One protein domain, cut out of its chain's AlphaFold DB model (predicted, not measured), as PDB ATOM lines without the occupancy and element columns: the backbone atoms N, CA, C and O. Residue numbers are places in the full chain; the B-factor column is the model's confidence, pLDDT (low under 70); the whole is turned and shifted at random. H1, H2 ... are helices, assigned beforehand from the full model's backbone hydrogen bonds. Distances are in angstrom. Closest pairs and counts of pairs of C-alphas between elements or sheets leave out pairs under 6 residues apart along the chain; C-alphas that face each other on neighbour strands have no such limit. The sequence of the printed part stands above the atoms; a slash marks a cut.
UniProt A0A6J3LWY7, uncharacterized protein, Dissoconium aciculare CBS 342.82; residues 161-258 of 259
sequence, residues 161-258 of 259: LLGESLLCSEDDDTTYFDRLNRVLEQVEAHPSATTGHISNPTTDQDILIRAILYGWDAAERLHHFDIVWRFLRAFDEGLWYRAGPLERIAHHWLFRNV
ATOM      1  N   LEU A 161     297.755 326.279 220.527       84.56
ATOM      2  CA  LEU A 161     298.296 327.108 219.448       84.56
ATOM      3  C   LEU A 161     299.721 326.673 219.096       84.56
ATOM      4  O   LEU A 161     300.537 326.438 219.975       84.56
ATOM      5  N   LEU A 162     300.005 326.530 217.797       82.81
ATOM      6  CA  LEU A 162     301.304 326.096 217.239       82.81
ATOM      7  C   LEU A 162     301.855 324.739 217.739       82.81
ATOM      8  O   LEU A 162     302.915 324.311 217.297       82.81
ATOM      9  N   GLY A 163     301.090 324.013 218.559       80.31
ATOM     10  CA  GLY A 163     301.458 322.728 219.165       80.31
ATOM     11  C   GLY A 163     301.530 322.794 220.692       80.31
ATOM     12  O   GLY A 163     301.376 321.769 221.350       80.31
ATOM     13  N   GLU A 164     301.676 323.993 221.253       82.69
ATOM     14  CA  GLU A 164     301.628 324.248 222.692       82.69
ATOM     15  C   GLU A 164     300.180 324.339 223.180       82.69
ATOM     16  O   GLU A 164     299.330 324.949 222.528       82.69
ATOM     17  N   SER A 165     299.901 323.778 224.358       87.44
ATOM     18  CA  SER A 165     298.629 323.984 225.059       87.44
ATOM     19  C   SER A 165     298.824 324.933 226.237       87.44
ATOM     20  O   SER A 165     299.770 324.774 227.012       87.44
ATOM     21  N   LEU A 166     297.913 325.896 226.390       85.31
ATOM     22  CA  LEU A 166     297.869 326.824 227.526       85.31
ATOM     23  C   LEU A 166     297.206 326.220 228.779       85.31
ATOM     24  O   LEU A 166     297.094 326.897 229.797       85.31
ATOM     25  N   LEU A 167     296.749 324.966 228.729       82.75
ATOM     26  CA  LEU A 167     296.259 324.250 229.907       82.75
ATOM     27  C   LEU A 167     297.440 323.716 230.731       82.75
ATOM     28  O   LEU A 167     298.202 322.885 230.241       82.75
ATOM     29  N   CYS A 168     297.555 324.148 231.988       78.25
ATOM     30  CA  CYS A 168     298.390 323.476 232.986       78.25
ATOM     31  C   CYS A 168     297.680 322.216 233.503       78.25
ATOM     32  O   CYS A 168     296.468 322.244 233.735       78.25
ATOM     33  N   SER A 169     298.438 321.140 233.728       78.50
ATOM     34  CA  SER A 169     297.993 320.023 234.576       78.50
ATOM     35  C   SER A 169     298.284 320.321 236.053       78.50
ATOM     36  O   SER A 169     299.045 321.235 236.363       78.50
ATOM     37  N   GLU A 170     297.724 319.531 236.969       73.31
ATOM     38  CA  GLU A 170     298.114 319.571 238.391       73.31
ATOM     39  C   GLU A 170     299.520 318.971 238.614       73.31
ATOM     40  O   GLU A 170     300.213 319.365 239.548       73.31
ATOM     41  N   ASP A 171     299.970 318.094 237.706       76.94
ATOM     42  CA  ASP A 171     301.307 317.471 237.678       76.94
ATOM     43  C   ASP A 171     302.339 318.241 236.809       76.94
ATOM     44  O   ASP A 171     303.306 317.653 236.323       76.94
ATOM     45  N   ASP A 172     302.106 319.524 236.507       80.75
ATOM     46  CA  ASP A 172     302.894 320.304 235.536       80.75
ATOM     47  C   ASP A 172     303.871 321.280 236.215       80.75
ATOM     48  O   ASP A 172     303.455 322.221 236.889       80.75
ATOM     49  N   ASP A 173     305.176 321.108 235.974       82.69
ATOM     50  CA  ASP A 173     306.231 322.026 236.438       82.69
ATOM     51  C   ASP A 173     306.161 323.428 235.779       82.69
ATOM     52  O   ASP A 173     306.912 324.329 236.162       82.69
ATOM     53  N   THR A 174     305.308 323.636 234.765       84.56
ATOM     54  CA  THR A 174     305.205 324.901 234.014       84.56
ATOM     55  C   THR A 174     303.925 325.682 234.311       84.56
ATOM     56  O   THR A 174     302.811 325.157 234.264       84.56
ATOM     57  N   THR A 175     304.065 326.985 234.576       87.88
ATOM     58  CA  THR A 175     302.916 327.857 234.847       87.88
ATOM     59  C   THR A 175     302.205 328.279 233.559       87.88
ATOM     60  O   THR A 175     302.769 328.252 232.461       87.88
ATOM     61  N   TYR A 176     300.970 328.772 233.699       87.81
ATOM     62  CA  TYR A 176     300.203 329.340 232.586       87.81
ATOM     63  C   TYR A 176     300.978 330.454 231.864       87.81
ATOM     64  O   TYR A 176     300.906 330.570 230.644       87.81
ATOM     65  N   PHE A 177     301.756 331.253 232.605       89.38
ATOM     66  CA  PHE A 177     302.554 332.338 232.037       89.38
ATOM     67  C   PHE A 177     303.789 331.831 231.285       89.38
ATOM     68  O   PHE A 177     304.119 332.400 230.249       89.38
ATOM     69  N   ASP A 178     304.417 330.732 231.714       90.31
ATOM     70  CA  ASP A 178     305.510 330.105 230.953       90.31
ATOM     71  C   ASP A 178     305.002 329.558 229.613       90.31
ATOM     72  O   ASP A 178     305.623 329.765 228.568       90.31
ATOM     73  N   ARG A 179     303.834 328.902 229.635       90.31
ATOM     74  CA  ARG A 179     303.150 328.391 228.437       90.31
ATOM     75  C   ARG A 179     302.729 329.531 227.505       90.31
ATOM     76  O   ARG A 179     302.982 329.465 226.305       90.31
ATOM     77  N   LEU A 180     302.153 330.601 228.055       90.19
ATOM     78  CA  LEU A 180     301.761 331.799 227.309       90.19
ATOM     79  C   LEU A 180     302.959 332.501 226.668       90.19
ATOM     80  O   LEU A 180     302.873 332.857 225.497       90.19
ATOM     81  N   ASN A 181     304.068 332.671 227.392       90.88
ATOM     82  CA  ASN A 181     305.262 333.338 226.873       90.88
ATOM     83  C   ASN A 181     305.888 332.546 225.716       90.88
ATOM     84  O   ASN A 181     306.178 333.134 224.679       90.88
ATOM     85  N   ARG A 182     305.989 331.211 225.822       90.81
ATOM     86  CA  ARG A 182     306.438 330.357 224.701       90.81
ATOM     87  C   ARG A 182     305.548 330.505 223.469       90.81
ATOM     88  O   ARG A 182     306.053 330.585 222.352       90.81
ATOM     89  N   VAL A 183     304.227 330.550 223.656       90.31
ATOM     90  CA  VAL A 183     303.290 330.777 222.546       90.31
ATOM     91  C   VAL A 183     303.481 332.174 221.953       90.31
ATOM     92  O   VAL A 183     303.501 332.302 220.733       90.31
ATOM     93  N   LEU A 184     303.663 333.204 222.781       89.94
ATOM     94  CA  LEU A 184     303.899 334.580 222.339       89.94
ATOM     95  C   LEU A 184     305.183 334.692 221.499       89.94
ATOM     96  O   LEU A 184     305.130 335.191 220.378       89.94
ATOM     97  N   GLU A 185     306.296 334.124 221.970       90.19
ATOM     98  CA  GLU A 185     307.567 334.033 221.233       90.19
ATOM     99  C   GLU A 185     307.391 333.331 219.870       90.19
ATOM    100  O   GLU A 185     307.902 333.793 218.848       90.19
ATOM    101  N   GLN A 186     306.620 332.236 219.821       89.19
ATOM    102  CA  GLN A 186     306.320 331.510 218.579       89.19
ATOM    103  C   GLN A 186     305.367 332.268 217.631       89.19
ATOM    104  O   GLN A 186     305.380 332.005 216.422       89.19
ATOM    105  N   VAL A 187     304.541 333.184 218.152       88.38
ATOM    106  CA  VAL A 187     303.648 334.072 217.385       88.38
ATOM    107  C   VAL A 187     304.430 335.256 216.810       88.38
ATOM    108  O   VAL A 187     304.293 335.536 215.622       88.38
ATOM    109  N   GLU A 188     305.299 335.900 217.592       84.69
ATOM    110  CA  GLU A 188     306.179 336.987 217.125       84.69
ATOM    111  C   GLU A 188     307.169 336.499 216.052       84.69
ATOM    112  O   GLU A 188     307.379 337.163 215.031       84.69
ATOM    113  N   ALA A 189     307.720 335.294 216.236       84.81
ATOM    114  CA  ALA A 189     308.577 334.628 215.256       84.81
ATOM    115  C   ALA A 189     307.820 334.076 214.030       84.81
ATOM    116  O   ALA A 189     308.454 333.580 213.093       84.81
ATOM    117  N   HIS A 190     306.481 334.118 214.006       80.25
ATOM    118  CA  HIS A 190     305.711 333.571 212.893       80.25
ATOM    119  C   HIS A 190     305.738 334.514 211.682       80.25
ATOM    120  O   HIS A 190     305.297 335.660 211.799       80.25
ATOM    121  N   PRO A 191     306.112 334.039 210.473       67.62
ATOM    122  CA  PRO A 191     306.172 334.892 209.285       67.62
ATOM    123  C   PRO A 191     304.864 335.626 208.963       67.62
ATOM    124  O   PRO A 191     304.908 336.680 208.339       67.62
ATOM    125  N   SER A 192     303.709 335.096 209.381       65.00
ATOM    126  CA  SER A 192     302.391 335.718 209.190       65.00
ATOM    127  C   SER A 192     302.069 336.867 210.154       65.00
ATOM    128  O   SER A 192     301.155 337.628 209.850       65.00
ATOM    129  N   ALA A 193     302.785 336.999 211.274       62.62
ATOM    130  CA  ALA A 193     302.745 338.194 212.118       62.62
ATOM    131  C   ALA A 193     303.743 339.232 211.575       62.62
ATOM    132  O   ALA A 193     303.359 340.324 211.159       62.62
ATOM    133  N   THR A 194     305.016 338.842 211.428       53.56
ATOM    134  CA  THR A 194     306.093 339.753 211.001       53.56
ATOM    135  C   THR A 194     305.916 340.296 209.574       53.56
ATOM    136  O   THR A 194     306.280 341.440 209.298       53.56
ATOM    137  N   THR A 195     305.347 339.515 208.646       49.34
ATOM    138  CA  THR A 195     305.036 339.968 207.272       49.34
ATOM    139  C   THR A 195     303.702 340.704 207.260       49.34
ATOM    140  O   THR A 195     302.746 340.232 206.647       49.34
ATOM    141  N   GLY A 196     303.662 341.835 207.975       51.56
ATOM    142  CA  GLY A 196     302.472 342.598 208.365       51.56
ATOM    143  C   GLY A 196     301.282 342.458 207.421       51.56
ATOM    144  O   GLY A 196     301.123 343.233 206.472       51.56
ATOM    145  N   HIS A 197     300.429 341.472 207.708       55.28
ATOM    146  CA  HIS A 197     299.135 341.348 207.059       55.28
ATOM    147  C   HIS A 197     298.375 342.637 207.362       55.28
ATOM    148  O   HIS A 197     298.265 343.022 208.523       55.28
ATOM    149  N   ILE A 198     297.913 343.345 206.326       54.03
ATOM    150  CA  ILE A 198     297.335 344.684 206.492       54.03
ATOM    151  C   ILE A 198     295.961 344.537 207.148       54.03
ATOM    152  O   ILE A 198     294.929 344.473 206.476       54.03
ATOM    153  N   SER A 199     295.982 344.470 208.479       64.12
ATOM    154  CA  SER A 199     294.840 344.433 209.376       64.12
ATOM    155  C   SER A 199     293.858 345.523 208.988       64.12
ATOM    156  O   SER A 199     294.081 346.706 209.245       64.12
ATOM    157  N   ASN A 200     292.765 345.135 208.329       82.25
ATOM    158  CA  ASN A 200     291.681 346.059 208.046       82.25
ATOM    159  C   ASN A 200     291.062 346.427 209.401       82.25
ATOM    160  O   ASN A 200     290.410 345.568 210.000       82.25
ATOM    161  N   PRO A 201     291.205 347.675 209.886       85.25
ATOM    162  CA  PRO A 201     290.773 348.030 211.233       85.25
ATOM    163  C   PRO A 201     289.257 347.874 211.403       85.25
ATOM    164  O   PRO A 201     288.783 347.692 212.516       85.25
ATOM    165  N   THR A 202     288.495 347.888 210.305       89.19
ATOM    166  CA  THR A 202     287.050 347.611 210.298       89.19
ATOM    167  C   THR A 202     286.751 346.130 210.535       89.19
ATOM    168  O   THR A 202     285.815 345.801 211.259       89.19
ATOM    169  N   THR A 203     287.542 345.236 209.931       90.69
ATOM    170  CA  THR A 203     287.428 343.782 210.110       90.69
ATOM    171  C   THR A 203     287.852 343.397 211.519       90.69
ATOM    172  O   THR A 203     287.094 342.735 212.216       90.69
ATOM    173  N   ASP A 204     289.005 343.887 211.972       91.25
ATOM    174  CA  ASP A 204     289.524 343.629 213.317       91.25
ATOM    175  C   ASP A 204     288.589 344.156 214.420       91.25
ATOM    176  O   ASP A 204     288.388 343.490 215.435       91.25
ATOM    177  N   GLN A 205     287.950 345.316 214.212       92.06
ATOM    178  CA  GLN A 205     286.919 345.818 215.127       92.06
ATOM    179  C   GLN A 205     285.664 344.939 215.129       92.06
ATOM    180  O   GLN A 205     285.140 344.668 216.207       92.06
ATOM    181  N   ASP A 206     285.181 344.467 213.973       94.25
ATOM    182  CA  ASP A 206     284.033 343.552 213.948       94.25
ATOM    183  C   ASP A 206     284.376 342.194 214.574       94.25
ATOM    184  O   ASP A 206     283.579 341.714 215.372       94.25
ATOM    185  N   ILE A 207     285.560 341.618 214.315       93.94
ATOM    186  CA  ILE A 207     286.048 340.398 214.988       93.94
ATOM    187  C   ILE A 207     286.012 340.590 216.505       93.94
ATOM    188  O   ILE A 207     285.361 339.812 217.199       93.94
ATOM    189  N   LEU A 208     286.648 341.648 217.016       93.62
ATOM    190  CA  LEU A 208     286.782 341.889 218.451       93.62
ATOM    191  C   LEU A 208     285.436 342.140 219.143       93.62
ATOM    192  O   LEU A 208     285.129 341.532 220.170       93.62
ATOM    193  N   ILE A 209     284.606 343.015 218.568       94.12
ATOM    194  CA  ILE A 209     283.274 343.331 219.099       94.12
ATOM    195  C   ILE A 209     282.387 342.079 219.065       94.12
ATOM    196  O   ILE A 209     281.650 341.815 220.016       94.12
ATOM    197  N   ARG A 210     282.468 341.278 217.998       95.38
ATOM    198  CA  ARG A 210     281.651 340.072 217.820       95.38
ATOM    199  C   ARG A 210     282.092 338.933 218.733       95.38
ATOM    200  O   ARG A 210     281.228 338.297 219.328       95.38
ATOM    201  N   ALA A 211     283.397 338.737 218.911       94.69
ATOM    202  CA  ALA A 211     283.962 337.776 219.852       94.69
ATOM    203  C   ALA A 211     283.534 338.067 221.298       94.69
ATOM    204  O   ALA A 211     283.109 337.166 222.019       94.69
ATOM    205  N   ILE A 212     283.577 339.336 221.713       93.62
ATOM    206  CA  ILE A 212     283.296 339.724 223.102       93.62
ATOM    207  C   ILE A 212     281.788 339.819 223.400       93.62
ATOM    208  O   ILE A 212     281.384 339.506 224.519       93.62
ATOM    209  N   LEU A 213     280.947 340.196 222.425       92.75
ATOM    210  CA  LEU A 213     279.485 340.279 222.607       92.75
ATOM    211  C   LEU A 213     278.723 338.981 222.288       92.75
ATOM    212  O   LEU A 213     277.655 338.764 222.857       92.75
ATOM    213  N   TYR A 214     279.230 338.139 221.380       92.00
ATOM    214  CA  TYR A 214     278.524 336.948 220.874       92.00
ATOM    215  C   TYR A 214     279.355 335.648 220.928       92.00
ATOM    216  O   TYR A 214     278.857 334.600 220.513       92.00
ATOM    217  N   GLY A 215     280.585 335.694 221.452       91.81
ATOM    218  CA  GLY A 215     281.515 334.562 221.540       91.81
ATOM    219  C   GLY A 215     282.431 334.428 220.318       91.81
ATOM    220  O   GLY A 215     282.051 334.778 219.198       91.81
ATOM    221  N   TRP A 216     283.640 333.893 220.513       93.88
ATOM    222  CA  TRP A 216     284.641 333.725 219.446       93.88
ATOM    223  C   TRP A 216     284.127 332.908 218.254       93.88
ATOM    224  O   TRP A 216     284.368 333.295 217.111       93.88
ATOM    225  N   ASP A 217     283.318 331.869 218.492       92.88
ATOM    226  CA  ASP A 217     282.687 331.080 217.421       92.88
ATOM    227  C   ASP A 217     281.780 331.923 216.509       92.88
ATOM    228  O   ASP A 217     281.584 331.594 215.340       92.88
ATOM    229  N   ALA A 218     281.181 333.003 217.025       93.06
ATOM    230  CA  ALA A 218     280.359 333.902 216.221       93.06
ATOM    231  C   ALA A 218     281.209 334.819 215.329       93.06
ATOM    232  O   ALA A 218     280.716 335.261 214.292       93.06
ATOM    233  N   ALA A 219     282.463 335.089 215.705       94.00
ATOM    234  CA  ALA A 219     283.422 335.830 214.893       94.00
ATOM    235  C   ALA A 219     284.105 334.940 213.842       94.00
ATOM    236  O   ALA A 219     284.135 335.315 212.670       94.00
ATOM    237  N   GLU A 220     284.533 333.735 214.217       92.88
ATOM    238  CA  GLU A 220     285.176 332.759 213.321       92.88
ATOM    239  C   GLU A 220     284.260 332.307 212.165       92.88
ATOM    240  O   GLU A 220     284.714 332.056 211.051       92.88
ATOM    241  N   ARG A 221     282.934 332.283 212.379       93.44
ATOM    242  CA  ARG A 221     281.938 332.009 211.319       93.44
ATOM    243  C   ARG A 221     281.865 333.072 210.218       93.44
ATOM    244  O   ARG A 221     281.272 332.794 209.177       93.44
ATOM    245  N   LEU A 222     282.364 334.287 210.455       91.44
ATOM    246  CA  LEU A 222     282.339 335.388 209.481       91.44
ATOM    247  C   LEU A 222     283.735 335.768 208.981       91.44
ATOM    248  O   LEU A 222     283.853 336.238 207.850       91.44
ATOM    249  N   HIS A 223     284.770 335.571 209.798       90.19
ATOM    250  CA  HIS A 223     286.132 336.019 209.520       90.19
ATOM    251  C   HIS A 223     287.135 334.897 209.754       90.19
ATOM    252  O   HIS A 223     287.087 334.209 210.771       90.19
ATOM    253  N   HIS A 224     288.095 334.753 208.843       88.94
ATOM    254  CA  HIS A 224     289.231 333.865 209.055       88.94
ATOM    255  C   HIS A 224     290.177 334.461 210.106       88.94
ATOM    256  O   HIS A 224     290.580 335.618 209.983       88.94
ATOM    257  N   PHE A 225     290.542 333.679 211.123       89.69
ATOM    258  CA  PHE A 225     291.503 334.104 212.139       89.69
ATOM    259  C   PHE A 225     292.934 333.777 211.704       89.69
ATOM    260  O   PHE A 225     293.308 332.608 211.578       89.69
ATOM    261  N   ASP A 226     293.741 334.824 211.537       88.12
ATOM    262  CA  ASP A 226     295.198 334.714 211.463       88.12
ATOM    263  C   ASP A 226     295.812 334.254 212.804       88.12
ATOM    264  O   ASP A 226     295.115 334.014 213.796       88.12
ATOM    265  N   ILE A 227     297.137 334.092 212.837       88.44
ATOM    266  CA  ILE A 227     297.842 333.544 214.001       88.44
ATOM    267  C   ILE A 227     297.664 334.396 215.271       88.44
ATOM    268  O   ILE A 227     297.493 333.838 216.355       88.44
ATOM    269  N   VAL A 228     297.603 335.725 215.137       89.75
ATOM    270  CA  VAL A 228     297.410 336.654 216.258       89.75
ATOM    271  C   VAL A 228     295.955 336.622 216.733       89.75
ATOM    272  O   VAL A 228     295.714 336.574 217.936       89.75
ATOM    273  N   TRP A 229     294.966 336.534 215.835       91.56
ATOM    274  CA  TRP A 229     293.567 336.340 216.248       91.56
ATOM    275  C   TRP A 229     293.330 335.002 216.961       91.56
ATOM    276  O   TRP A 229     292.566 334.945 217.928       91.56
ATOM    277  N   ARG A 230     294.021 333.933 216.548       91.69
ATOM    278  CA  ARG A 230     293.977 332.637 217.244       91.69
ATOM    279  C   ARG A 230     294.677 332.678 218.609       91.69
ATOM    280  O   ARG A 230     294.166 332.079 219.551       91.69
ATOM    281  N   PHE A 231     295.786 333.411 218.741       91.38
ATOM    282  CA  PHE A 231     296.421 333.684 220.037       91.38
ATOM    283  C   PHE A 231     295.493 334.456 220.980       91.38
ATOM    284  O   PHE A 231     295.264 334.026 222.108       91.38
ATOM    285  N   LEU A 232     294.896 335.546 220.492       92.12
ATOM    286  CA  LEU A 232     293.959 336.377 221.250       92.12
ATOM    287  C   LEU A 232     292.758 335.568 221.763       92.12
ATOM    288  O   LEU A 232     292.365 335.740 222.912       92.12
ATOM    289  N   ARG A 233     292.237 334.623 220.969       92.75
ATOM    290  CA  ARG A 233     291.216 333.665 221.423       92.75
ATOM    291  C   ARG A 233     291.703 332.775 222.571       92.75
ATOM    292  O   ARG A 233     291.009 332.651 223.576       92.75
ATOM    293  N   ALA A 234     292.873 332.150 222.428       91.44
ATOM    294  CA  ALA A 234     293.429 331.236 223.430       91.44
ATOM    295  C   ALA A 234     293.738 331.948 224.767       91.44
ATOM    296  O   ALA A 234     293.515 331.395 225.845       91.44
ATOM    297  N   PHE A 235     294.201 333.199 224.686       90.12
ATOM    298  CA  PHE A 235     294.428 334.096 225.820       90.12
ATOM    299  C   PHE A 235     293.122 334.519 226.512       90.12
ATOM    300  O   PHE A 235     293.028 334.481 227.743       90.12
ATOM    301  N   ASP A 236     292.097 334.878 225.734       91.88
ATOM    302  CA  ASP A 236     290.790 335.270 226.258       91.88
ATOM    303  C   ASP A 236     290.083 334.116 226.970       91.88
ATOM    304  O   ASP A 236     289.703 334.245 228.134       91.88
ATOM    305  N   GLU A 237     289.948 332.972 226.296       89.38
ATOM    306  CA  GLU A 237     289.251 331.801 226.831       89.38
ATOM    307  C   GLU A 237     290.000 331.174 228.026       89.38
ATOM    308  O   GLU A 237     289.358 330.618 228.915       89.38
ATOM    309  N   GLY A 238     291.332 331.311 228.097       86.56
ATOM    310  CA  GLY A 238     292.145 330.827 229.218       86.56
ATOM    311  C   GLY A 238     292.187 331.758 230.437       86.56
ATOM    312  O   GLY A 238     291.908 331.316 231.552       86.56
ATOM    313  N   LEU A 239     292.533 333.037 230.250       85.94
ATOM    314  CA  LEU A 239     292.825 333.965 231.355       85.94
ATOM    315  C   LEU A 239     291.800 335.101 231.493       85.94
ATOM    316  O   LEU A 239     291.430 335.466 232.611       85.94
ATOM    317  N   TRP A 240     291.341 335.675 230.378       84.38
ATOM    318  CA  TRP A 240     290.577 336.933 230.385       84.38
ATOM    319  C   TRP A 240     289.048 336.784 230.392       84.38
ATOM    320  O   TRP A 240     288.352 337.779 230.601       84.38
ATOM    321  N   TYR A 241     288.504 335.566 230.293       82.44
ATOM    322  CA  TYR A 241     287.058 335.292 230.234       82.44
ATOM    323  C   TYR A 241     286.234 335.871 231.403       82.44
ATOM    324  O   TYR A 241     285.031 336.094 231.262       82.44
ATOM    325  N   ARG A 242     286.866 336.119 232.562       84.31
ATOM    326  CA  ARG A 242     286.233 336.697 233.765       84.31
ATOM    327  C   ARG A 242     286.197 338.226 233.785       84.31
ATOM    328  O   ARG A 242     285.512 338.792 234.636       84.31
ATOM    329  N   ALA A 243     286.961 338.891 232.921       88.81
ATOM    330  CA  ALA A 243     287.042 340.343 232.879       88.81
ATOM    331  C   ALA A 243     285.837 340.961 232.153       88.81
ATOM    332  O   ALA A 243     285.160 340.317 231.345       88.81
ATOM    333  N   GLY A 244     285.567 342.236 232.437       89.94
ATOM    334  CA  GLY A 244     284.468 342.956 231.806       89.94
ATOM    335  C   GLY A 244     284.670 343.143 230.289       89.94
ATOM    336  O   GLY A 244     285.802 343.099 229.791       89.94
ATOM    337  N   PRO A 245     283.586 343.345 229.513       90.94
ATOM    338  CA  PRO A 245     283.679 343.491 228.060       90.94
ATOM    339  C   PRO A 245     284.556 344.661 227.599       90.94
ATOM    340  O   PRO A 245     285.207 344.557 226.564       90.94
ATOM    341  N   LEU A 246     284.592 345.771 228.344       90.50
ATOM    342  CA  LEU A 246     285.360 346.964 227.965       90.50
ATOM    343  C   LEU A 246     286.858 346.759 228.198       90.50
ATOM    344  O   LEU A 246     287.681 347.132 227.367       90.50
ATOM    345  N   GLU A 247     287.195 346.119 229.311       92.38
ATOM    346  CA  GLU A 247     288.540 345.749 229.718       92.38
ATOM    347  C   GLU A 247     289.122 344.725 228.740       92.38
ATOM    348  O   GLU A 247     290.251 344.899 228.277       92.38
ATOM    349  N   ARG A 248     288.324 343.719 228.343       93.00
ATOM    350  CA  ARG A 248     288.684 342.763 227.286       93.00
ATOM    351  C   ARG A 248     288.904 343.474 225.950       93.00
ATOM    352  O   ARG A 248     289.974 343.289 225.375       93.00
ATOM    353  N   ILE A 249     287.985 344.332 225.488       92.56
ATOM    354  CA  ILE A 249     288.165 345.106 224.239       92.56
ATOM    355  C   ILE A 249     289.472 345.913 224.282       92.56
ATOM    356  O   ILE A 249     290.246 345.864 223.330       92.56
ATOM    357  N   ALA A 250     289.742 346.627 225.378       90.56
ATOM    358  CA  ALA A 250     290.921 347.481 225.499       90.56
ATOM    359  C   ALA A 250     292.242 346.694 225.419       90.56
ATOM    360  O   ALA A 250     293.142 347.098 224.682       90.56
ATOM    361  N   HIS A 251     292.350 345.563 226.125       90.00
ATOM    362  CA  HIS A 251     293.563 344.740 226.102       90.00
ATOM    363  C   HIS A 251     293.752 344.054 224.748       90.00
ATOM    364  O   HIS A 251     294.812 344.186 224.145       90.00
ATOM    365  N   HIS A 252     292.727 343.388 224.218       91.62
ATOM    366  CA  HIS A 252     292.847 342.660 222.951       91.62
ATOM    367  C   HIS A 252     293.119 343.602 221.768       91.62
ATOM    368  O   HIS A 252     293.893 343.253 220.880       91.62
ATOM    369  N   TRP A 253     292.563 344.821 221.783       90.94
ATOM    370  CA  TRP A 253     292.922 345.854 220.809       90.94
ATOM    371  C   TRP A 253     294.387 346.294 220.940       90.94
ATOM    372  O   TRP A 253     295.053 346.456 219.922       90.94
ATOM    373  N   LEU A 254     294.913 346.460 222.161       89.12
ATOM    374  CA  LEU A 254     296.324 346.799 222.368       89.12
ATOM    375  C   LEU A 254     297.249 345.698 221.831       89.12
ATOM    376  O   LEU A 254     298.100 345.995 221.000       89.12
ATOM    377  N   PHE A 255     297.042 344.440 222.235       87.56
ATOM    378  CA  PHE A 255     297.840 343.304 221.751       87.56
ATOM    379  C   PHE A 255     297.796 343.187 220.214       87.56
ATOM    380  O   PHE A 255     298.841 343.040 219.591       87.56
ATOM    381  N   ARG A 256     296.624 343.362 219.580       87.62
ATOM    382  CA  ARG A 256     296.457 343.336 218.109       87.62
ATOM    383  C   ARG A 256     297.143 344.488 217.351       87.62
ATOM    384  O   ARG A 256     297.211 344.455 216.128       87.62
ATOM    385  N   ASN A 257     297.606 345.530 218.040       84.25
ATOM    386  CA  ASN A 257     298.380 346.625 217.437       84.25
ATOM    387  C   ASN A 257     299.876 346.565 217.816       84.25
ATOM    388  O   ASN A 257     300.621 347.486 217.483       84.25
ATOM    389  N   VAL A 258     300.300 345.512 218.525       81.12
ATOM    390  CA  VAL A 258     301.687 345.263 218.959       81.12
ATOM    391  C   VAL A 258     302.251 343.979 218.330       81.12
ATOM    392  O   VAL A 258     303.451 343.933 218.071       81.12
TER     393      VAL A 258
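Overview. This is residues 161 to 258 of the 259 residues of an uncharacterized protein of Dissoconium aciculare CBS 342.82 (UniProt A0A6J3LWY7). Helix H5 runs through the middle of a compact helical body, with H1 side by side with it on one side, H6 crossing it on another, and H3 with the short H4 placed mostly opposite H1. The one-turn H2 lies near the start of H5, and a loop of residues 161 to 175 leads into H1. The printed part has 98 residues with six named helices, H1 to H6 in order, and no named strand: all helix. It is compact, with a radius of gyration of the C-alphas of 13.7 A, and spans 42 by 32 by 23 A.

Along the chain. After residues 161 to 175, H1 holds residues 176 to 188, 18.3 A long, from C-alpha 176 at (300.203, 329.340, 232.586). H2 holds residues 191 to 194, H3 residues 201 to 214, 19.1 A, and H4 residues 216 to 220. H5 holds residues 227 to 240, 18.2 A, and H6 residues 245 to 255, 15.5 A, to C-alpha 255 at (297.840, 343.304, 221.751).

Arrangement. H5 is the hub. It touches H1, C-alphas of Val 187 and Ile 227 closest at 6.7 A, at a shallow tilt of 15 degrees, opposite ways. H5 and H6 form a helical hairpin at a steep tilt of 40 degrees, C-alphas of Leu 232 and His 252 closest at 6.6 A. H2 only just touches residues 227 to 228 of H5, with 3 pairs of C-alphas within 8 A, the closest Ala 193 and Val 228, 6.9 A. H3 touches H6 with residues 208 to 213 alone, C-alphas of Ile 212 and Pro 245 closest at 6.2 A, and H4 with residues 206 to 211 alone, C-alphas of Ile 207 and Ala 219 closest at 5.3 A. H1 and H3 are apart. Every O i to N i+4 pair is within hydrogen-bond range in H1, H3, H4, H5 and H6; H2 is too short for one.

Size, cuts and confidence. The C-alphas of Asp 171 and Thr 202, the two farthest apart, are 43.1 A apart. The printed part has no cut, and no link between helices is long. The mean pLDDT of the printed part is 85.8; residues 191 to 199 are under 70.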